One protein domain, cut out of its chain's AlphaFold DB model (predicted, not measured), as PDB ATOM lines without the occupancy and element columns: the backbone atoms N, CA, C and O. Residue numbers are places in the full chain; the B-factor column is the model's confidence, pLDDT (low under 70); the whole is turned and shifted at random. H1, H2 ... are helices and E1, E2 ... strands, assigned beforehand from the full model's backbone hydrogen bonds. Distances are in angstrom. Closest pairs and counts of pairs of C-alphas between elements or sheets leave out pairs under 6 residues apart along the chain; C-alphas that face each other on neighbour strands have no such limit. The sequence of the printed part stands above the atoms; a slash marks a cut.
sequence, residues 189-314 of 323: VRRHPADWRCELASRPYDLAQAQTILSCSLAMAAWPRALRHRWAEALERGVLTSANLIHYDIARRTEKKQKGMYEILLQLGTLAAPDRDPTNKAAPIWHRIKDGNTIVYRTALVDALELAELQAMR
ATOM      1  N   VAL A 189     -45.206 -29.175  27.407       91.81
ATOM      2  CA  VAL A 189     -44.346 -28.874  26.262       91.81
ATOM      3  C   VAL A 189     -43.290 -27.849  26.669       91.81
ATOM      4  O   VAL A 189     -43.595 -26.776  27.188       91.81
ATOM      5  N   ARG A 190     -42.016 -28.158  26.425       90.25
ATOM      6  CA  ARG A 190     -40.886 -27.233  26.614       90.25
ATOM      7  C   ARG A 190     -40.291 -26.919  25.252       90.25
ATOM      8  O   ARG A 190     -39.727 -27.800  24.613       90.25
ATOM      9  N   ARG A 191     -40.438 -25.681  24.781       86.62
ATOM     10  CA  ARG A 191     -39.873 -25.244  23.496       86.62
ATOM     11  C   ARG A 191     -38.461 -24.709  23.708       86.62
ATOM     12  O   ARG A 191     -38.248 -23.920  24.624       86.62
ATOM     13  N   HIS A 192     -37.525 -25.121  22.860       82.50
ATOM     14  CA  HIS A 192     -36.152 -24.634  22.867       82.50
ATOM     15  C   HIS A 192     -35.912 -23.690  21.675       82.50
ATOM     16  O   HIS A 192     -36.430 -23.958  20.590       82.50
ATOM     17  N   PRO A 193     -35.081 -22.637  21.813       78.12
ATOM     18  CA  PRO A 193     -34.764 -21.707  20.719       78.12
ATOM     19  C   PRO A 193     -34.098 -22.312  19.470       78.12
ATOM     20  O   PRO A 193     -33.967 -21.626  18.467       78.12
ATOM     21  N   ALA A 194     -33.639 -23.564  19.526       78.25
ATOM     22  CA  ALA A 194     -32.840 -24.203  18.475       78.25
ATOM     23  C   ALA A 194     -33.675 -25.187  17.632       78.25
ATOM     24  O   ALA A 194     -33.213 -26.285  17.330       78.25
ATOM     25  N   ASP A 195     -34.928 -24.822  17.335       84.31
ATOM     26  CA  ASP A 195     -35.895 -25.622  16.564       84.31
ATOM     27  C   ASP A 195     -36.096 -27.054  17.089       84.31
ATOM     28  O   ASP A 195     -36.246 -28.026  16.342       84.31
ATOM     29  N   TRP A 196     -36.127 -27.202  18.413       88.81
ATOM     30  CA  TRP A 196     -36.508 -28.459  19.047       88.81
ATOM     31  C   TRP A 196     -37.375 -28.236  20.286       88.81
ATOM     32  O   TRP A 196     -37.393 -27.153  20.872       88.81
ATOM     33  N   ARG A 197     -38.144 -29.255  20.679       92.44
ATOM     34  CA  ARG A 197     -39.000 -29.216  21.875       92.44
ATOM     35  C   ARG A 197     -39.010 -30.545  22.623       92.44
ATOM     36  O   ARG A 197     -38.830 -31.597  22.014       92.44
ATOM     37  N   CYS A 198     -39.268 -30.493  23.926       93.00
ATOM     38  CA  CYS A 198     -39.638 -31.659  24.724       93.00
ATOM     39  C   CYS A 198     -41.154 -31.725  24.891       93.00
ATOM     40  O   CYS A 198     -41.787 -30.712  25.184       93.00
ATOM     41  N   GLU A 199     -41.707 -32.923  24.785       94.81
ATOM     42  CA  GLU A 199     -43.072 -33.272  25.160       94.81
ATOM     43  C   GLU A 199     -42.986 -34.261  26.328       94.81
ATOM     44  O   GLU A 199     -42.563 -35.407  26.174       94.81
ATOM     45  N   LEU A 200     -43.313 -33.774  27.521       94.12
ATOM     46  CA  LEU A 200     -43.226 -34.511  28.778       94.12
ATOM     47  C   LEU A 200     -44.334 -35.558  28.915       94.12
ATOM     48  O   LEU A 200     -44.175 -36.483  29.691       94.12
ATOM     49  N   ALA A 201     -45.418 -35.443  28.152       91.81
ATOM     50  CA  ALA A 201     -46.533 -36.380  28.166       91.81
ATOM     51  C   ALA A 201     -46.759 -36.979  26.771       91.81
ATOM     52  O   ALA A 201     -46.510 -36.321  25.758       91.81
ATOM     53  N   SER A 202     -47.258 -38.216  26.727       92.31
ATOM     54  CA  SER A 202     -47.626 -38.921  25.489       92.31
ATOM     55  C   SER A 202     -49.132 -39.162  25.347       92.31
ATOM     56  O   SER A 202     -49.578 -39.536  24.264       92.31
ATOM     57  N   ARG A 203     -49.923 -38.898  26.398       93.25
ATOM     58  CA  ARG A 203     -51.398 -38.913  26.364       93.25
ATOM     59  C   ARG A 203     -51.980 -37.947  25.309       93.25
ATOM     60  O   ARG A 203     -51.382 -36.897  25.062       93.25
ATOM     61  N   PRO A 204     -53.185 -38.200  24.751       95.12
ATOM     62  CA  PRO A 204     -54.100 -39.328  25.005       95.12
ATOM     63  C   PRO A 204     -53.603 -40.687  24.493       95.12
ATOM     64  O   PRO A 204     -52.802 -40.740  23.567       95.12
ATOM     65  N   TYR A 205     -54.156 -41.767  25.047       95.56
ATOM     66  CA  TYR A 205     -53.822 -43.157  24.726       95.56
ATOM     67  C   TYR A 205     -55.019 -43.902  24.127       95.56
ATOM     68  O   TYR A 205     -56.156 -43.661  24.533       95.56
ATOM     69  N   ASP A 206     -54.782 -44.825  23.191       95.25
ATOM     70  CA  ASP A 206     -55.772 -45.858  22.857       95.25
ATOM     71  C   ASP A 206     -55.873 -46.914  23.977       95.25
ATOM     72  O   ASP A 206     -55.046 -46.944  24.888       95.25
ATOM     73  N   LEU A 207     -56.893 -47.777  23.944       95.62
ATOM     74  CA  LEU A 207     -57.133 -48.753  25.014       95.62
ATOM     75  C   LEU A 207     -55.935 -49.689  25.277       95.62
ATOM     76  O   LEU A 207     -55.626 -49.973  26.434       95.62
ATOM     77  N   ALA A 208     -55.229 -50.136  24.236       94.12
ATOM     78  CA  ALA A 208     -54.083 -51.037  24.386       94.12
ATOM     79  C   ALA A 208     -52.872 -50.312  25.000       94.12
ATOM     80  O   ALA A 208     -52.189 -50.829  25.891       94.12
ATOM     81  N   GLN A 209     -52.630 -49.075  24.568       95.69
ATOM     82  CA  GLN A 209     -51.627 -48.199  25.168       95.69
ATOM     83  C   GLN A 209     -51.963 -47.892  26.631       95.69
ATOM     84  O   GLN A 209     -51.082 -47.925  27.490       95.69
ATOM     85  N   ALA A 210     -53.242 -47.659  26.933       97.69
ATOM     86  CA  ALA A 210     -53.719 -47.358  28.275       97.69
ATOM     87  C   ALA A 210     -53.540 -48.537  29.251       97.69
ATOM     88  O   ALA A 210     -53.167 -48.332  30.406       97.69
ATOM     89  N   GLN A 211     -53.729 -49.773  28.779       97.88
ATOM     90  CA  GLN A 211     -53.415 -50.996  29.532       97.88
ATOM     91  C   GLN A 211     -51.907 -51.158  29.779       97.88
ATOM     92  O   GLN A 211     -51.488 -51.580  30.860       97.88
ATOM     93  N   THR A 212     -51.084 -50.787  28.794       97.12
ATOM     94  CA  THR A 212     -49.618 -50.843  28.910       97.12
ATOM     95  C   THR A 212     -49.122 -49.877  29.986       97.12
ATOM     96  O   THR A 212     -48.386 -50.282  30.887       97.12
ATOM     97  N   ILE A 213     -49.568 -48.615  29.949       97.50
ATOM     98  CA  ILE A 213     -49.189 -47.631  30.970       97.50
ATOM     99  C   ILE A 213     -49.779 -47.962  32.344       97.50
ATOM    100  O   ILE A 213     -49.084 -47.767  33.333       97.50
ATOM    101  N   LEU A 214     -50.989 -48.535  32.420       98.12
ATOM    102  CA  LEU A 214     -51.571 -49.023  33.677       98.12
ATOM    103  C   LEU A 214     -50.684 -50.095  34.331       98.12
ATOM    104  O   LEU A 214     -50.408 -50.028  35.525       98.12
ATOM    105  N   SER A 215     -50.203 -51.063  33.545       97.69
ATOM    106  CA  SER A 215     -49.315 -52.124  34.043       97.69
ATOM    107  C   SER A 215     -47.990 -51.550  34.555       97.69
ATOM    108  O   SER A 215     -47.510 -51.932  35.621       97.69
ATOM    109  N   CYS A 216     -47.422 -50.587  33.819       97.88
ATOM    110  CA  CYS A 216     -46.204 -49.888  34.225       97.88
ATOM    111  C   CYS A 216     -46.415 -49.079  35.508       97.88
ATOM    112  O   CYS A 216     -45.612 -49.188  36.433       97.88
ATOM    113  N   SER A 217     -47.484 -48.283  35.586       97.75
ATOM    114  CA  SER A 217     -47.727 -47.412  36.733       97.75
ATOM    115  C   SER A 217     -47.978 -48.220  38.007       97.75
ATOM    116  O   SER A 217     -47.449 -47.851  39.049       97.75
ATOM    117  N   LEU A 218     -48.681 -49.362  37.921       95.56
ATOM    118  CA  LEU A 218     -48.897 -50.255  39.067       95.56
ATOM    119  C   LEU A 218     -47.573 -50.810  39.603       95.56
ATOM    120  O   LEU A 218     -47.344 -50.807  40.809       95.56
ATOM    121  N   ALA A 219     -46.665 -51.233  38.718       95.56
ATOM    122  CA  ALA A 219     -45.336 -51.687  39.126       95.56
ATOM    123  C   ALA A 219     -44.489 -50.549  39.727       95.56
ATOM    124  O   ALA A 219     -43.718 -50.764  40.661       95.56
ATOM    125  N   MET A 220     -44.635 -49.330  39.203       97.19
ATOM    126  CA  MET A 220     -43.928 -48.137  39.675       97.19
ATOM    127  C   MET A 220     -44.501 -47.568  40.983       97.19
ATOM    128  O   MET A 220     -43.782 -46.882  41.713       97.19
ATOM    129  N   ALA A 221     -45.765 -47.848  41.309       95.69
ATOM    130  CA  ALA A 221     -46.399 -47.418  42.555       95.69
ATOM    131  C   ALA A 221     -45.722 -48.033  43.793       95.69
ATOM    132  O   ALA A 221     -45.684 -47.401  44.841       95.69
ATOM    133  N   ALA A 222     -45.094 -49.205  43.649       93.44
ATOM    134  CA  ALA A 222     -44.296 -49.825  44.708       93.44
ATOM    135  C   ALA A 222     -42.901 -49.194  44.881       93.44
ATOM    136  O   ALA A 222     -42.222 -49.458  45.867       93.44
ATOM    137  N   TRP A 223     -42.416 -48.381  43.934       95.00
ATOM    138  CA  TRP A 223     -41.087 -47.766  44.062       95.00
ATOM    139  C   TRP A 223     -41.028 -46.804  45.258       95.00
ATOM    140  O   TRP A 223     -42.058 -46.261  45.646       95.00
ATOM    141  N   PRO A 224     -39.837 -46.500  45.803       94.56
ATOM    142  CA  PRO A 224     -39.729 -45.458  46.813       94.56
ATOM    143  C   PRO A 224     -40.272 -44.132  46.272       94.56
ATOM    144  O   PRO A 224     -39.860 -43.682  45.193       94.56
ATOM    145  N   ARG A 225     -41.142 -43.461  47.031       93.94
ATOM    146  CA  ARG A 225     -41.673 -42.136  46.681       93.94
ATOM    147  C   ARG A 225     -40.592 -41.149  46.241       93.94
ATOM    148  O   ARG A 225     -40.733 -40.475  45.219       93.94
ATOM    149  N   ALA A 226     -39.488 -41.085  46.986       94.69
ATOM    150  CA  ALA A 226     -38.363 -40.199  46.687       94.69
ATOM    151  C   ALA A 226     -37.774 -40.454  45.288       94.69
ATOM    152  O   ALA A 226     -37.423 -39.509  44.580       94.69
ATOM    153  N   LEU A 227     -37.731 -41.716  44.845       96.38
ATOM    154  CA  LEU A 227     -37.285 -42.083  43.504       96.38
ATOM    155  C   LEU A 227     -38.243 -41.560  42.432       96.38
ATOM    156  O   LEU A 227     -37.777 -40.934  41.480       96.38
ATOM    157  N   ARG A 228     -39.560 -41.778  42.594       96.75
ATOM    158  CA  ARG A 228     -40.574 -41.300  41.637       96.75
ATOM    159  C   ARG A 228     -40.490 -39.786  41.448       96.75
ATOM    160  O   ARG A 228     -40.389 -39.310  40.319       96.75
ATOM    161  N   HIS A 229     -40.454 -39.039  42.553       95.75
ATOM    162  CA  HIS A 229     -40.350 -37.578  42.528       95.75
ATOM    163  C   HIS A 229     -39.050 -37.097  41.889       95.75
ATOM    164  O   HIS A 229     -39.073 -36.220  41.029       95.75
ATOM    165  N   ARG A 230     -37.918 -37.695  42.270       97.19
ATOM    166  CA  ARG A 230     -36.613 -37.323  41.723       97.19
ATOM    167  C   ARG A 230     -36.528 -37.568  40.217       97.19
ATOM    168  O   ARG A 230     -35.935 -36.760  39.506       97.19
ATOM    169  N   TRP A 231     -37.122 -38.652  39.716       97.88
ATOM    170  CA  TRP A 231     -37.193 -38.923  38.277       97.88
ATOM    171  C   TRP A 231     -38.114 -37.944  37.550       97.88
ATOM    172  O   TRP A 231     -37.730 -37.433  36.498       97.88
ATOM    173  N   ALA A 232     -39.284 -37.633  38.119       95.94
ATOM    174  CA  ALA A 232     -40.203 -36.643  37.559       95.94
ATOM    175  C   ALA A 232     -39.532 -35.263  37.442       95.94
ATOM    176  O   ALA A 232     -39.508 -34.673  36.364       95.94
ATOM    177  N   GLU A 233     -38.880 -34.800  38.511       95.62
ATOM    178  CA  GLU A 233     -38.144 -33.533  38.520       95.62
ATOM    179  C   GLU A 233     -36.990 -33.534  37.506       95.62
ATOM    180  O   GLU A 233     -36.762 -32.552  36.798       95.62
ATOM    181  N   ALA A 234     -36.259 -34.646  37.388       96.69
ATOM    182  CA  ALA A 234     -35.175 -34.752  36.421       96.69
ATOM    183  C   ALA A 234     -35.679 -34.602  34.975       96.69
ATOM    184  O   ALA A 234     -35.011 -33.944  34.172       96.69
ATOM    185  N   LEU A 235     -36.845 -35.173  34.641       95.75
ATOM    186  CA  LEU A 235     -37.468 -35.053  33.314       95.75
ATOM    187  C   LEU A 235     -37.805 -33.599  32.973       95.75
ATOM    188  O   LEU A 235     -37.561 -33.169  31.843       95.75
ATOM    189  N   GLU A 236     -38.264 -32.814  33.948       91.94
ATOM    190  CA  GLU A 236     -38.524 -31.381  33.759       91.94
ATOM    191  C   GLU A 236     -37.258 -30.573  33.443       91.94
ATOM    192  O   GLU A 236     -37.324 -29.574  32.722       91.94
ATOM    193  N   ARG A 237     -36.092 -31.022  33.927       92.31
ATOM    194  CA  ARG A 237     -34.786 -30.377  33.692       92.31
ATOM    195  C   ARG A 237     -34.191 -30.672  32.307       92.31
ATOM    196  O   ARG A 237     -33.170 -30.082  31.953       92.31
ATOM    197  N   GLY A 238     -34.801 -31.559  31.517       91.44
ATOM    198  CA  GLY A 238     -34.453 -31.802  30.113       91.44
ATOM    199  C   GLY A 238     -33.852 -33.178  29.808       91.44
ATOM    200  O   GLY A 238     -33.560 -33.981  30.695       91.44
ATOM    201  N   VAL A 239     -33.665 -33.448  28.509       92.56
ATOM    202  CA  VAL A 239     -33.369 -34.786  27.953       92.56
ATOM    203  C   VAL A 239     -32.080 -35.399  28.502       92.56
ATOM    204  O   VAL A 239     -32.102 -36.510  29.020       92.56
ATOM    205  N   LEU A 240     -30.953 -34.685  28.411       92.19
ATOM    206  CA  LEU A 240     -29.651 -35.217  28.833       92.19
ATOM    207  C   LEU A 240     -29.562 -35.367  30.356       92.19
ATOM    208  O   LEU A 240     -29.084 -36.387  30.849       92.19
ATOM    209  N   THR A 241     -30.059 -34.372  31.096       93.75
ATOM    210  CA  THR A 241     -30.065 -34.363  32.564       93.75
ATOM    211  C   THR A 241     -30.842 -35.552  33.120       93.75
ATOM    212  O   THR A 241     -30.321 -36.297  33.950       93.75
ATOM    213  N   SER A 242     -32.066 -35.764  32.628       96.38
ATOM    214  CA  SER A 242     -32.901 -36.894  33.046       96.38
ATOM    215  C   SER A 242     -32.326 -38.239  32.636       96.38
ATOM    216  O   SER A 242     -32.249 -39.129  33.478       96.38
ATOM    217  N   ALA A 243     -31.883 -38.393  31.384       95.56
ATOM    218  CA  ALA A 243     -31.331 -39.657  30.910       95.56
ATOM    219  C   ALA A 243     -30.124 -40.100  31.750       95.56
ATOM    220  O   ALA A 243     -30.077 -41.242  32.203       95.56
ATOM    221  N   ASN A 244     -29.190 -39.185  32.027       95.81
ATOM    222  CA  ASN A 244     -28.009 -39.490  32.832       95.81
ATOM    223  C   ASN A 244     -28.371 -39.884  34.270       95.81
ATOM    224  O   ASN A 244     -27.867 -40.890  34.768       95.81
ATOM    225  N   LEU A 245     -29.258 -39.125  34.926       97.69
ATOM    226  CA  LEU A 245     -29.679 -39.409  36.300       97.69
ATOM    227  C   LEU A 245     -30.397 -40.761  36.404       97.69
ATOM    228  O   LEU A 245     -30.064 -41.566  37.271       97.69
ATOM    229  N   ILE A 246     -31.336 -41.033  35.497       97.50
ATOM    230  CA  ILE A 246     -32.117 -42.275  35.487       97.50
ATOM    231  C   ILE A 246     -31.209 -43.484  35.228       97.50
ATOM    232  O   ILE A 246     -31.294 -44.480  35.943       97.50
ATOM    233  N   HIS A 247     -30.293 -43.408  34.254       96.31
ATOM    234  CA  HIS A 247     -29.352 -44.503  34.005       96.31
ATOM    235  C   HIS A 247     -28.413 -44.747  35.190       96.31
ATOM    236  O   HIS A 247     -28.172 -45.903  35.540       96.31
ATOM    237  N   TYR A 248     -27.925 -43.685  35.836       96.31
ATOM    238  CA  TYR A 248     -27.120 -43.793  37.053       96.31
ATOM    239  C   TYR A 248     -27.893 -44.480  38.191       96.31
ATOM    240  O   TYR A 248     -27.383 -45.394  38.842       96.31
ATOM    241  N   ASP A 249     -29.154 -44.097  38.388       95.88
ATOM    242  CA  ASP A 249     -30.027 -44.685  39.403       95.88
ATOM    243  C   ASP A 249     -30.333 -46.152  39.187       95.88
ATOM    244  O   ASP A 249     -30.479 -46.899  40.153       95.88
ATOM    245  N   ILE A 250     -30.449 -46.564  37.932       95.88
ATOM    246  CA  ILE A 250     -30.630 -47.967  37.593       95.88
ATOM    247  C   ILE A 250     -29.320 -48.716  37.858       95.88
ATOM    248  O   ILE A 250     -29.330 -49.724  38.561       95.88
ATOM    249  N   ALA A 251     -28.184 -48.201  37.381       95.12
ATOM    250  CA  ALA A 251     -26.881 -48.866  37.471       95.12
ATOM    251  C   ALA A 251     -26.439 -49.190  38.910       95.12
ATOM    252  O   ALA A 251     -25.754 -50.187  39.130       95.12
ATOM    253  N   ARG A 252     -26.857 -48.397  39.906       94.81
ATOM    254  CA  ARG A 252     -26.532 -48.642  41.323       94.81
ATOM    255  C   ARG A 252     -27.391 -49.715  42.009       94.81
ATOM    256  O   ARG A 252     -27.202 -49.972  43.194       94.81
ATOM    257  N   ARG A 253     -28.366 -50.309  41.313       94.31
ATOM    258  CA  ARG A 253     -29.275 -51.331  41.865       94.31
ATOM    259  C   ARG A 253     -28.821 -52.746  41.518       94.31
ATOM    260  O   ARG A 253     -28.034 -52.948  40.603       94.31
ATOM    261  N   THR A 254     -29.368 -53.742  42.217       94.50
ATOM    262  CA  THR A 254     -29.170 -55.171  41.904       94.50
ATOM    263  C   THR A 254     -29.599 -55.499  40.471       94.50
ATOM    264  O   THR A 254     -30.590 -54.932  40.006       94.50
ATOM    265  N   GLU A 255     -28.979 -56.492  39.832       94.31
ATOM    266  CA  GLU A 255     -29.308 -56.923  38.460       94.31
ATOM    267  C   GLU A 255     -30.806 -57.197  38.240       94.31
ATOM    268  O   GLU A 255     -31.379 -56.776  37.235       94.31
ATOM    269  N   LYS A 256     -31.481 -57.831  39.210       93.69
ATOM    270  CA  LYS A 256     -32.931 -58.084  39.143       93.69
ATOM    271  C   LYS A 256     -33.736 -56.783  39.029       93.69
ATOM    272  O   LYS A 256     -34.591 -56.670  38.152       93.69
ATOM    273  N   LYS A 257     -33.452 -55.798  39.892       93.44
ATOM    274  CA  LYS A 257     -34.100 -54.474  39.848       93.44
ATOM    275  C   LYS A 257     -33.743 -53.721  38.566       93.44
ATOM    276  O   LYS A 257     -34.626 -53.127  37.962       93.44
ATOM    277  N   GLN A 258     -32.487 -53.791  38.119       94.06
ATOM    278  CA  GLN A 258     -32.068 -53.180  36.855       94.06
ATOM    279  C   GLN A 258     -32.903 -53.685  35.681       94.06
ATOM    280  O   GLN A 258     -33.465 -52.885  34.935       94.06
ATOM    281  N   LYS A 259     -33.017 -55.011  35.546       94.31
ATOM    282  CA  LYS A 259     -33.786 -55.649  34.479       94.31
ATOM    283  C   LYS A 259     -35.251 -55.207  34.497       94.31
ATOM    284  O   LYS A 259     -35.741 -54.751  33.471       94.31
ATOM    285  N   GLY A 260     -35.905 -55.255  35.662       94.88
ATOM    286  CA  GLY A 260     -37.307 -54.841  35.794       94.88
ATOM    287  C   GLY A 260     -37.540 -53.365  35.447       94.88
ATOM    288  O   GLY A 260     -38.479 -53.039  34.726       94.88
ATOM    289  N   MET A 261     -36.653 -52.463  35.882       96.06
ATOM    290  CA  MET A 261     -36.760 -51.041  35.531       96.06
ATOM    291  C   MET A 261     -36.541 -50.803  34.031       96.06
ATOM    292  O   MET A 261     -37.261 -50.008  33.430       96.06
ATOM    293  N   TYR A 262     -35.591 -51.500  33.400       94.62
ATOM    294  CA  TYR A 262     -35.385 -51.400  31.954       94.62
ATOM    295  C   TYR A 262     -36.557 -51.959  31.147       94.62
ATOM    296  O   TYR A 262     -36.901 -51.380  30.120       94.62
ATOM    297  N   GLU A 263     -37.187 -53.044  31.596       94.38
ATOM    298  CA  GLU A 263     -38.393 -53.592  30.965       94.38
ATOM    299  C   GLU A 263     -39.540 -52.573  30.980       94.38
ATOM    300  O   GLU A 263     -40.130 -52.313  29.929       94.38
ATOM    301  N   ILE A 264     -39.783 -51.919  32.123       96.38
ATOM    302  CA  ILE A 264     -40.773 -50.835  32.245       96.38
ATOM    303  C   ILE A 264     -40.435 -49.681  31.293       96.38
ATOM    304  O   ILE A 264     -41.284 -49.241  30.520       96.38
ATOM    305  N   LEU A 265     -39.185 -49.206  31.289       95.38
ATOM    306  CA  LEU A 265     -38.780 -48.104  30.412       95.38
ATOM    307  C   LEU A 265     -38.899 -48.459  28.921       95.38
ATOM    308  O   LEU A 265     -39.292 -47.621  28.115       95.38
ATOM    309  N   LEU A 266     -38.605 -49.701  28.531       92.00
ATOM    310  CA  LEU A 266     -38.797 -50.156  27.153       92.00
ATOM    311  C   LEU A 266     -40.276 -50.144  26.755       92.00
ATOM    312  O   LEU A 266     -40.588 -49.674  25.661       92.00
ATOM    313  N   GLN A 267     -41.173 -50.605  27.632       92.94
ATOM    314  CA  GLN A 267     -42.621 -50.546  27.402       92.94
ATOM    315  C   GLN A 267     -43.110 -49.099  27.280       92.94
ATOM    316  O   GLN A 267     -43.822 -48.773  26.338       92.94
ATOM    317  N   LEU A 268     -42.676 -48.198  28.161       94.31
ATOM    318  CA  LEU A 268     -43.036 -46.777  28.079       94.31
ATOM    319  C   LEU A 268     -42.458 -46.097  26.829       94.31
ATOM    320  O   LEU A 268     -43.101 -45.237  26.224       94.31
ATOM    321  N   GLY A 269     -41.266 -46.509  26.395       91.25
ATOM    322  CA  GLY A 269     -40.636 -46.014  25.177       91.25
ATOM    323  C   GLY A 269     -41.445 -46.302  23.907       91.25
ATOM    324  O   GLY A 269     -41.396 -45.499  22.975       91.25
ATOM    325  N   THR A 270     -42.204 -47.407  23.848       89.06
ATOM    326  CA  THR A 270     -43.075 -47.701  22.691       89.06
ATOM    327  C   THR A 270     -44.297 -46.783  22.647       89.06
ATOM    328  O   THR A 270     -44.732 -46.396  21.564       89.06
ATOM    329  N   LEU A 271     -44.801 -46.353  23.807       91.00
ATOM    330  CA  LEU A 271     -45.946 -45.442  23.911       91.00
ATOM    331  C   LEU A 271     -45.621 -44.029  23.418       91.00
ATOM    332  O   LEU A 271     -46.475 -43.359  22.839       91.00
ATOM    333  N   ALA A 272     -44.374 -43.585  23.581       86.19
ATOM    334  CA  ALA A 272     -43.917 -42.289  23.080       86.19
ATOM    335  C   ALA A 272     -43.807 -42.228  21.537       86.19
ATOM    336  O   ALA A 272     -43.549 -41.156  20.984       86.19
ATOM    337  N   ALA A 273     -43.993 -43.354  20.831       74.69
ATOM    338  CA  ALA A 273     -43.727 -43.499  19.399       74.69
ATOM    339  C   ALA A 273     -44.686 -44.480  18.686       74.69
ATOM    340  O   ALA A 273     -44.228 -45.479  18.127       74.69
ATOM    341  N   PRO A 274     -46.004 -44.226  18.674       63.97
ATOM    342  CA  PRO A 274     -46.979 -45.214  18.211       63.97
ATOM    343  C   PRO A 274     -46.899 -45.540  16.712       63.97
ATOM    344  O   PRO A 274     -47.264 -46.642  16.317       63.97
ATOM    345  N   ASP A 275     -46.382 -44.623  15.890       64.00
ATOM    346  CA  ASP A 275     -46.312 -44.764  14.424       64.00
ATOM    347  C   ASP A 275     -44.985 -45.378  13.930       64.00
ATOM    348  O   ASP A 275     -44.629 -45.265  12.755       64.00
ATOM    349  N   ARG A 276     -44.187 -45.972  14.826       64.00
ATOM    350  CA  ARG A 276     -42.852 -46.474  14.484       64.00
ATOM    351  C   ARG A 276     -42.894 -47.879  13.881       64.00
ATOM    352  O   ARG A 276     -43.691 -48.724  14.274       64.00
ATOM    353  N   ASP A 277     -41.927 -48.143  13.004       56.28
ATOM    354  CA  ASP A 277     -41.519 -49.493  12.612       56.28
ATOM    355  C   ASP A 277     -41.186 -50.348  13.864       56.28
ATOM    356  O   ASP A 277     -40.267 -49.984  14.614       56.28
ATOM    357  N   PRO A 278     -41.888 -51.479  14.086       56.69
ATOM    358  CA  PRO A 278     -41.673 -52.383  15.219       56.69
ATOM    359  C   PRO A 278     -40.241 -52.922  15.347       56.69
ATOM    360  O   PRO A 278     -39.838 -53.361  16.424       56.69
ATOM    361  N   THR A 279     -39.457 -52.902  14.267       54.00
ATOM    362  CA  THR A 279     -38.073 -53.398  14.251       54.00
ATOM    363  C   THR A 279     -37.073 -52.426  14.884       54.00
ATOM    364  O   THR A 279     -35.958 -52.813  15.244       54.00
ATOM    365  N   ASN A 280     -37.457 -51.158  15.068       60.12
ATOM    366  CA  ASN A 280     -36.559 -50.126  15.555       60.12
ATOM    367  C   ASN A 280     -36.720 -49.931  17.072       60.12
ATOM    368  O   ASN A 280     -37.737 -49.425  17.550       60.12
ATOM    369  N   LYS A 281     -35.691 -50.307  17.844       63.41
ATOM    370  CA  LYS A 281     -35.727 -50.292  19.319       63.41
ATOM    371  C   LYS A 281     -36.084 -48.905  19.858       63.41
ATOM    372  O   LYS A 281     -35.405 -47.918  19.558       63.41
ATOM    373  N   ALA A 282     -37.180 -48.812  20.618       63.25
ATOM    374  CA  ALA A 282     -37.588 -47.598  21.328       63.25
ATOM    375  C   ALA A 282     -36.481 -47.131  22.272       63.25
ATOM    376  O   ALA A 282     -35.899 -47.930  23.003       63.25
ATOM    377  N   ALA A 283     -36.175 -45.834  22.230       78.25
ATOM    378  CA  ALA A 283     -35.330 -45.238  23.246       78.25
ATOM    379  C   ALA A 283     -36.116 -45.249  24.573       78.25
ATOM    380  O   ALA A 283     -37.256 -44.783  24.587       78.25
ATOM    381  N   PRO A 284     -35.542 -45.788  25.662       80.69
ATOM    382  CA  PRO A 284     -36.297 -46.157  26.863       80.69
ATOM    383  C   PRO A 284     -36.835 -44.962  27.668       80.69
ATOM    384  O   PRO A 284     -37.772 -45.111  28.439       80.69
ATOM    385  N   ILE A 285     -36.243 -43.774  27.517       93.12
ATOM    386  CA  ILE A 285     -36.609 -42.590  28.315       93.12
ATOM    387  C   ILE A 285     -37.183 -41.494  27.420       93.12
ATOM    388  O   ILE A 285     -38.269 -40.986  27.686       93.12
ATOM    389  N   TRP A 286     -36.473 -41.145  26.345       93.56
ATOM    390  CA  TRP A 286     -36.864 -40.095  25.407       93.56
ATOM    391  C   TRP A 286     -36.854 -40.611  23.983       93.56
ATOM    392  O   TRP A 286     -35.805 -40.977  23.453       93.56
ATOM    393  N   HIS A 287     -38.008 -40.568  23.336       91.50
ATOM    394  CA  HIS A 287     -38.131 -40.880  21.930       91.50
ATOM    395  C   HIS A 287     -37.939 -39.626  21.073       91.50
ATOM    396  O   HIS A 287     -38.602 -38.611  21.279       91.50
ATOM    397  N   ARG A 288     -37.031 -39.694  20.096       90.62
ATOM    398  CA  ARG A 288     -36.734 -38.587  19.181       90.62
ATOM    399  C   ARG A 288     -37.561 -38.714  17.901       90.62
ATOM    400  O   ARG A 288     -37.315 -39.608  17.096       90.62
ATOM    401  N   ILE A 289     -38.462 -37.764  17.689       88.31
ATOM    402  CA  ILE A 289     -39.363 -37.649  16.541       88.31
ATOM    403  C   ILE A 289     -38.912 -36.465  15.680       88.31
ATOM    404  O   ILE A 289     -38.447 -35.445  16.194       88.31
ATOM    405  N   LYS A 290     -39.050 -36.590  14.359       86.75
ATOM    406  CA  LYS A 290     -38.887 -35.471  13.427       86.75
ATOM    407  C   LYS A 290     -40.275 -34.975  13.010       86.75
ATOM    408  O   LYS A 290     -41.006 -35.716  12.362       86.75
ATOM    409  N   ASP A 291     -40.620 -33.749  13.391       84.75
ATOM    410  CA  ASP A 291     -41.887 -33.074  13.078       84.75
ATOM    411  C   ASP A 291     -41.590 -31.905  12.125       84.75
ATOM    412  O   ASP A 291     -41.192 -30.813  12.540       84.75
ATOM    413  N   GLY A 292     -41.637 -32.176  10.816       86.25
ATOM    414  CA  GLY A 292     -41.132 -31.257   9.792       86.25
ATOM    415  C   GLY A 292     -39.636 -30.967   9.976       86.25
ATOM    416  O   GLY A 292     -38.802 -31.875   9.892       86.25
ATOM    417  N   ASN A 293     -39.297 -29.703  10.245       85.25
ATOM    418  CA  ASN A 293     -37.930 -29.274  10.574       85.25
ATOM    419  C   ASN A 293     -37.635 -29.274  12.083       85.25
ATOM    420  O   ASN A 293     -36.485 -29.091  12.468       85.25
ATOM    421  N   THR A 294     -38.643 -29.491  12.931       87.62
ATOM    422  CA  THR A 294     -38.481 -29.481  14.387       87.62
ATOM    423  C   THR A 294     -38.107 -30.869  14.897       87.62
ATOM    424  O   THR A 294     -38.702 -31.876  14.505       87.62
ATOM    425  N   ILE A 295     -37.141 -30.938  15.813       90.94
ATOM    426  CA  ILE A 295     -36.865 -32.170  16.565       90.94
ATOM    427  C   ILE A 295     -37.745 -32.184  17.817       90.94
ATOM    428  O   ILE A 295     -37.727 -31.250  18.615       90.94
ATOM    429  N   VAL A 296     -38.501 -33.255  18.021       92.00
ATOM    430  CA  VAL A 296     -39.333 -33.442  19.213       92.00
ATOM    431  C   VAL A 296     -38.765 -34.594  20.029       92.00
ATOM    432  O   VAL A 296     -38.598 -35.693  19.511       92.00
ATOM    433  N   TYR A 297     -38.476 -34.361  21.304       93.62
ATOM    434  CA  TYR A 297     -38.203 -35.431  22.261       93.62
ATOM    435  C   TYR A 297     -39.461 -35.675  23.081       93.62
ATOM    436  O   TYR A 297     -39.904 -34.779  23.789       93.62
ATOM    437  N   ARG A 298     -40.040 -36.870  22.989       94.44
ATOM    438  CA  ARG A 298     -41.259 -37.243  23.709       94.44
ATOM    439  C   ARG A 298     -40.981 -38.342  24.724       94.44
ATOM    440  O   ARG A 298     -40.178 -39.234  24.457       94.44
ATOM    441  N   THR A 299     -41.662 -38.308  25.862       95.50
ATOM    442  CA  THR A 299     -41.646 -39.393  26.845       95.50
ATOM    443  C   THR A 299     -43.057 -39.730  27.326       95.50
ATOM    444  O   THR A 299     -43.929 -38.865  27.373       95.50
ATOM    445  N   ALA A 300     -43.291 -40.999  27.666       96.19
ATOM    446  CA  ALA A 300     -44.477 -41.446  28.403       96.19
ATOM    447  C   ALA A 300     -44.178 -41.631  29.904       96.19
ATOM    448  O   ALA A 300     -45.066 -41.968  30.684       96.19
ATOM    449  N   LEU A 301     -42.922 -41.418  30.323       97.50
ATOM    450  CA  LEU A 301     -42.481 -41.686  31.688       97.50
ATOM    451  C   LEU A 301     -43.099 -40.727  32.708       97.50
ATOM    452  O   LEU A 301     -43.392 -41.159  33.816       97.50
ATOM    453  N   VAL A 302     -43.353 -39.462  32.349       97.31
ATOM    454  CA  VAL A 302     -44.059 -38.537  33.256       97.31
ATOM    455  C   VAL A 302     -45.488 -39.007  33.488       97.31
ATOM    456  O   VAL A 302     -45.894 -39.094  34.638       97.31
ATOM    457  N   ASP A 303     -46.216 -39.389  32.434       97.69
ATOM    458  CA  ASP A 303     -47.579 -39.914  32.584       97.69
ATOM    459  C   ASP A 303     -47.589 -41.144  33.512       97.69
ATOM    460  O   ASP A 303     -48.430 -41.245  34.402       97.69
ATOM    461  N   ALA A 304     -46.619 -42.053  33.359       98.19
ATOM    462  CA  ALA A 304     -46.507 -43.244  34.201       98.19
ATOM    463  C   ALA A 304     -46.147 -42.911  35.659       98.19
ATOM    464  O   ALA A 304     -46.694 -43.524  36.572       98.19
ATOM    465  N   LEU A 305     -45.256 -41.939  35.888       98.25
ATOM    466  CA  LEU A 305     -44.885 -41.462  37.226       98.25
ATOM    467  C   LEU A 305     -46.049 -40.746  37.923       98.25
ATOM    468  O   LEU A 305     -46.269 -40.983  39.107       98.25
ATOM    469  N   GLU A 306     -46.807 -39.914  37.202       97.69
ATOM    470  CA  GLU A 306     -48.017 -39.259  37.717       97.69
ATOM    471  C   GLU A 306     -49.063 -40.299  38.132       97.69
ATOM    472  O   GLU A 306     -49.580 -40.252  39.246       97.69
ATOM    473  N   LEU A 307     -49.343 -41.276  37.265       97.94
ATOM    474  CA  LEU A 307     -50.293 -42.348  37.561       97.94
ATOM    475  C   LEU A 307     -49.822 -43.238  38.716       97.94
ATOM    476  O   LEU A 307     -50.637 -43.604  39.560       97.94
ATOM    477  N   ALA A 308     -48.526 -43.551  38.788       97.69
ATOM    478  CA  ALA A 308     -47.948 -44.327  39.881       97.69
ATOM    479  C   ALA A 308     -48.065 -43.588  41.220       97.69
ATOM    480  O   ALA A 308     -48.398 -44.196  42.232       97.69
ATOM    481  N   GLU A 309     -47.832 -42.274  41.223       96.56
ATOM    482  CA  GLU A 309     -47.996 -41.446  42.416       96.56
ATOM    483  C   GLU A 309     -49.457 -41.401  42.868       96.56
ATOM    484  O   GLU A 309     -49.719 -41.537  44.055       96.56
ATOM    485  N   LEU A 310     -50.418 -41.283  41.946       95.38
ATOM    486  CA  LEU A 310     -51.845 -41.358  42.273       95.38
ATOM    487  C   LEU A 310     -52.246 -42.740  42.809       95.38
ATOM    488  O   LEU A 310     -53.009 -42.829  43.770       95.38
ATOM    489  N   GLN A 311     -51.740 -43.820  42.208       93.62
ATOM    490  CA  GLN A 311     -52.011 -45.195  42.640       93.62
ATOM    491  C   GLN A 311     -51.426 -45.498  44.019       93.62
ATOM    492  O   GLN A 311     -52.094 -46.154  44.813       93.62
ATOM    493  N   ALA A 312     -50.237 -44.978  44.328       92.00
ATOM    494  CA  ALA A 312     -49.621 -45.110  45.644       92.00
ATOM    495  C   ALA A 312     -50.445 -44.447  46.765       92.00
ATOM    496  O   ALA A 312     -50.287 -44.806  47.921       92.00
ATOM    497  N   MET A 313     -51.379 -43.538  46.444       87.38
ATOM    498  CA  MET A 313     -52.293 -42.934  47.430       87.38
ATOM    499  C   MET A 313     -53.474 -43.842  47.822       87.38
ATOM    500  O   MET A 313     -54.335 -43.416  48.603       87.38
ATOM    501  N   ARG A 314     -53.594 -45.044  47.238       86.44
ATOM    502  CA  ARG A 314     -54.621 -46.022  47.630       86.44
ATOM    503  C   ARG A 314     -54.296 -46.608  49.013       86.44
ATOM    504  O   ARG A 314     -53.122 -46.803  49.320       86.44
TER     505      ARG A 314
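This is residues 189 to 314 of the 323 residues of an uncharacterized protein of Armatimonadetes bacterium (UniProt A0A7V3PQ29). A small, twisted four-stranded sheet, made of the two hairpins E1-E2 and E3-E4, sits at one end of a body of five helices, with the ends of H2, H3 and H4 reaching it. The helices make a ring of neighbours, H1 to H4 to H3 to H2 to H5 and back to H1; the steps from H1 to H4, H3, H2 and H5 are at shallow tilts, while H5 and H1 meet steeply. The printed part has 126 residues with five named helices and four named strands, in the order E1, E2, H1, H2, H3, H4, E3, E4, H5; the sheet is mixed, in the order E1, E2, E4, E3, and the class is mixed, helices and strands. The whole is compact, with a radius of gyration of the C-alphas of 14.2 A and spans of 41 by 31 by 29 A.

The sheet's inner strands are E2, residues 196 to 199, and E4, residues 294 to 298, parallel at 24 degrees, with N 199 and O 297 2.8 A apart, within hydrogen-bond range. E1, residues 189 to 192, is an edge strand and forms an antiparallel hairpin with E2; N 190 and O 198 are 2.8 A apart. E3, residues 287 to 291, is the other edge strand and forms an antiparallel hairpin with E4; N 289 and O 296 are 2.8 A apart. The sheet is only just strongly twisted, with C-alphas up to 4.3 A off its best plane. H4, residues 255 to 271, is on the sheet but only grazes it, with residues 268 to 271. H3, residues 239 to 251, is only just on the sheet, with 5 pairs of C-alphas within 10 A, and only grazes it with residue 239. H3 and H4 form a helical hairpin at a shallow tilt of 31 degrees; their closest C-alphas, Ile 250 and Gln 258, are 5.5 A apart. H2, residues 225 to 236, also only just on the sheet with 5 such pairs, only grazes it with residues 235 to 236. H2 and H3 form a helical hairpin at a shallow tilt of 28 degrees, closest at the C-alphas of Ala 234 and Ser 242, 4.6 A. H5, residues 301 to 312, is not on the sheet; it touches H2, opposite ways at a shallow tilt of 26 degrees, closest at the C-alphas of Ala 232 and Val 302, 6.1 A. H1, residues 207 to 221, touches H5, the same way at a steep tilt of 61 degrees, closest at the C-alphas of Ala 221 and Ala 308, 4.4 A. H1 also touches H4, opposite ways at a shallow tilt of 30 degrees, closest at the C-alphas of Cys 216 and Ile 264, 5.9 A. H4 and H5 only just touch, with 3 pairs of C-alphas within 8 A, the closest being Leu 268 and Leu 301, 6.3 A. H1 and H3 are apart, and so are H2 and H4. Every O i to N i+4 pair is within hydrogen-bond range in H1, H2, H3 and H5; in H4 12 of 13 are.

E1 begins at C-alpha 189, (-44.346, -28.874, 26.262), and is 9.8 A long; E2 is 10.2 A, and E3 and E4 are 12.4 A each. H4 is the longest helix by residues, 24.9 A from C-alpha 255 at (-29.308, -56.923, 38.460) to C-alpha 271. H1 is 20.6 A long, H3 18.2 A, H2 17.1 A and H5 16.0 A, ending at C-alpha 312, (-49.621, -45.110, 45.644).

The C-alphas farthest apart, those of Asn 293 and Arg 314, are 44.0 A apart. The printed part has no cut. The link from H4 to E3, residues 272 to 286, is long; the link from E2 to H1 is short, and the other links are tight. The mean pLDDT of the printed part is 90.9, and residues 274 to 282, within the long link, are under 70.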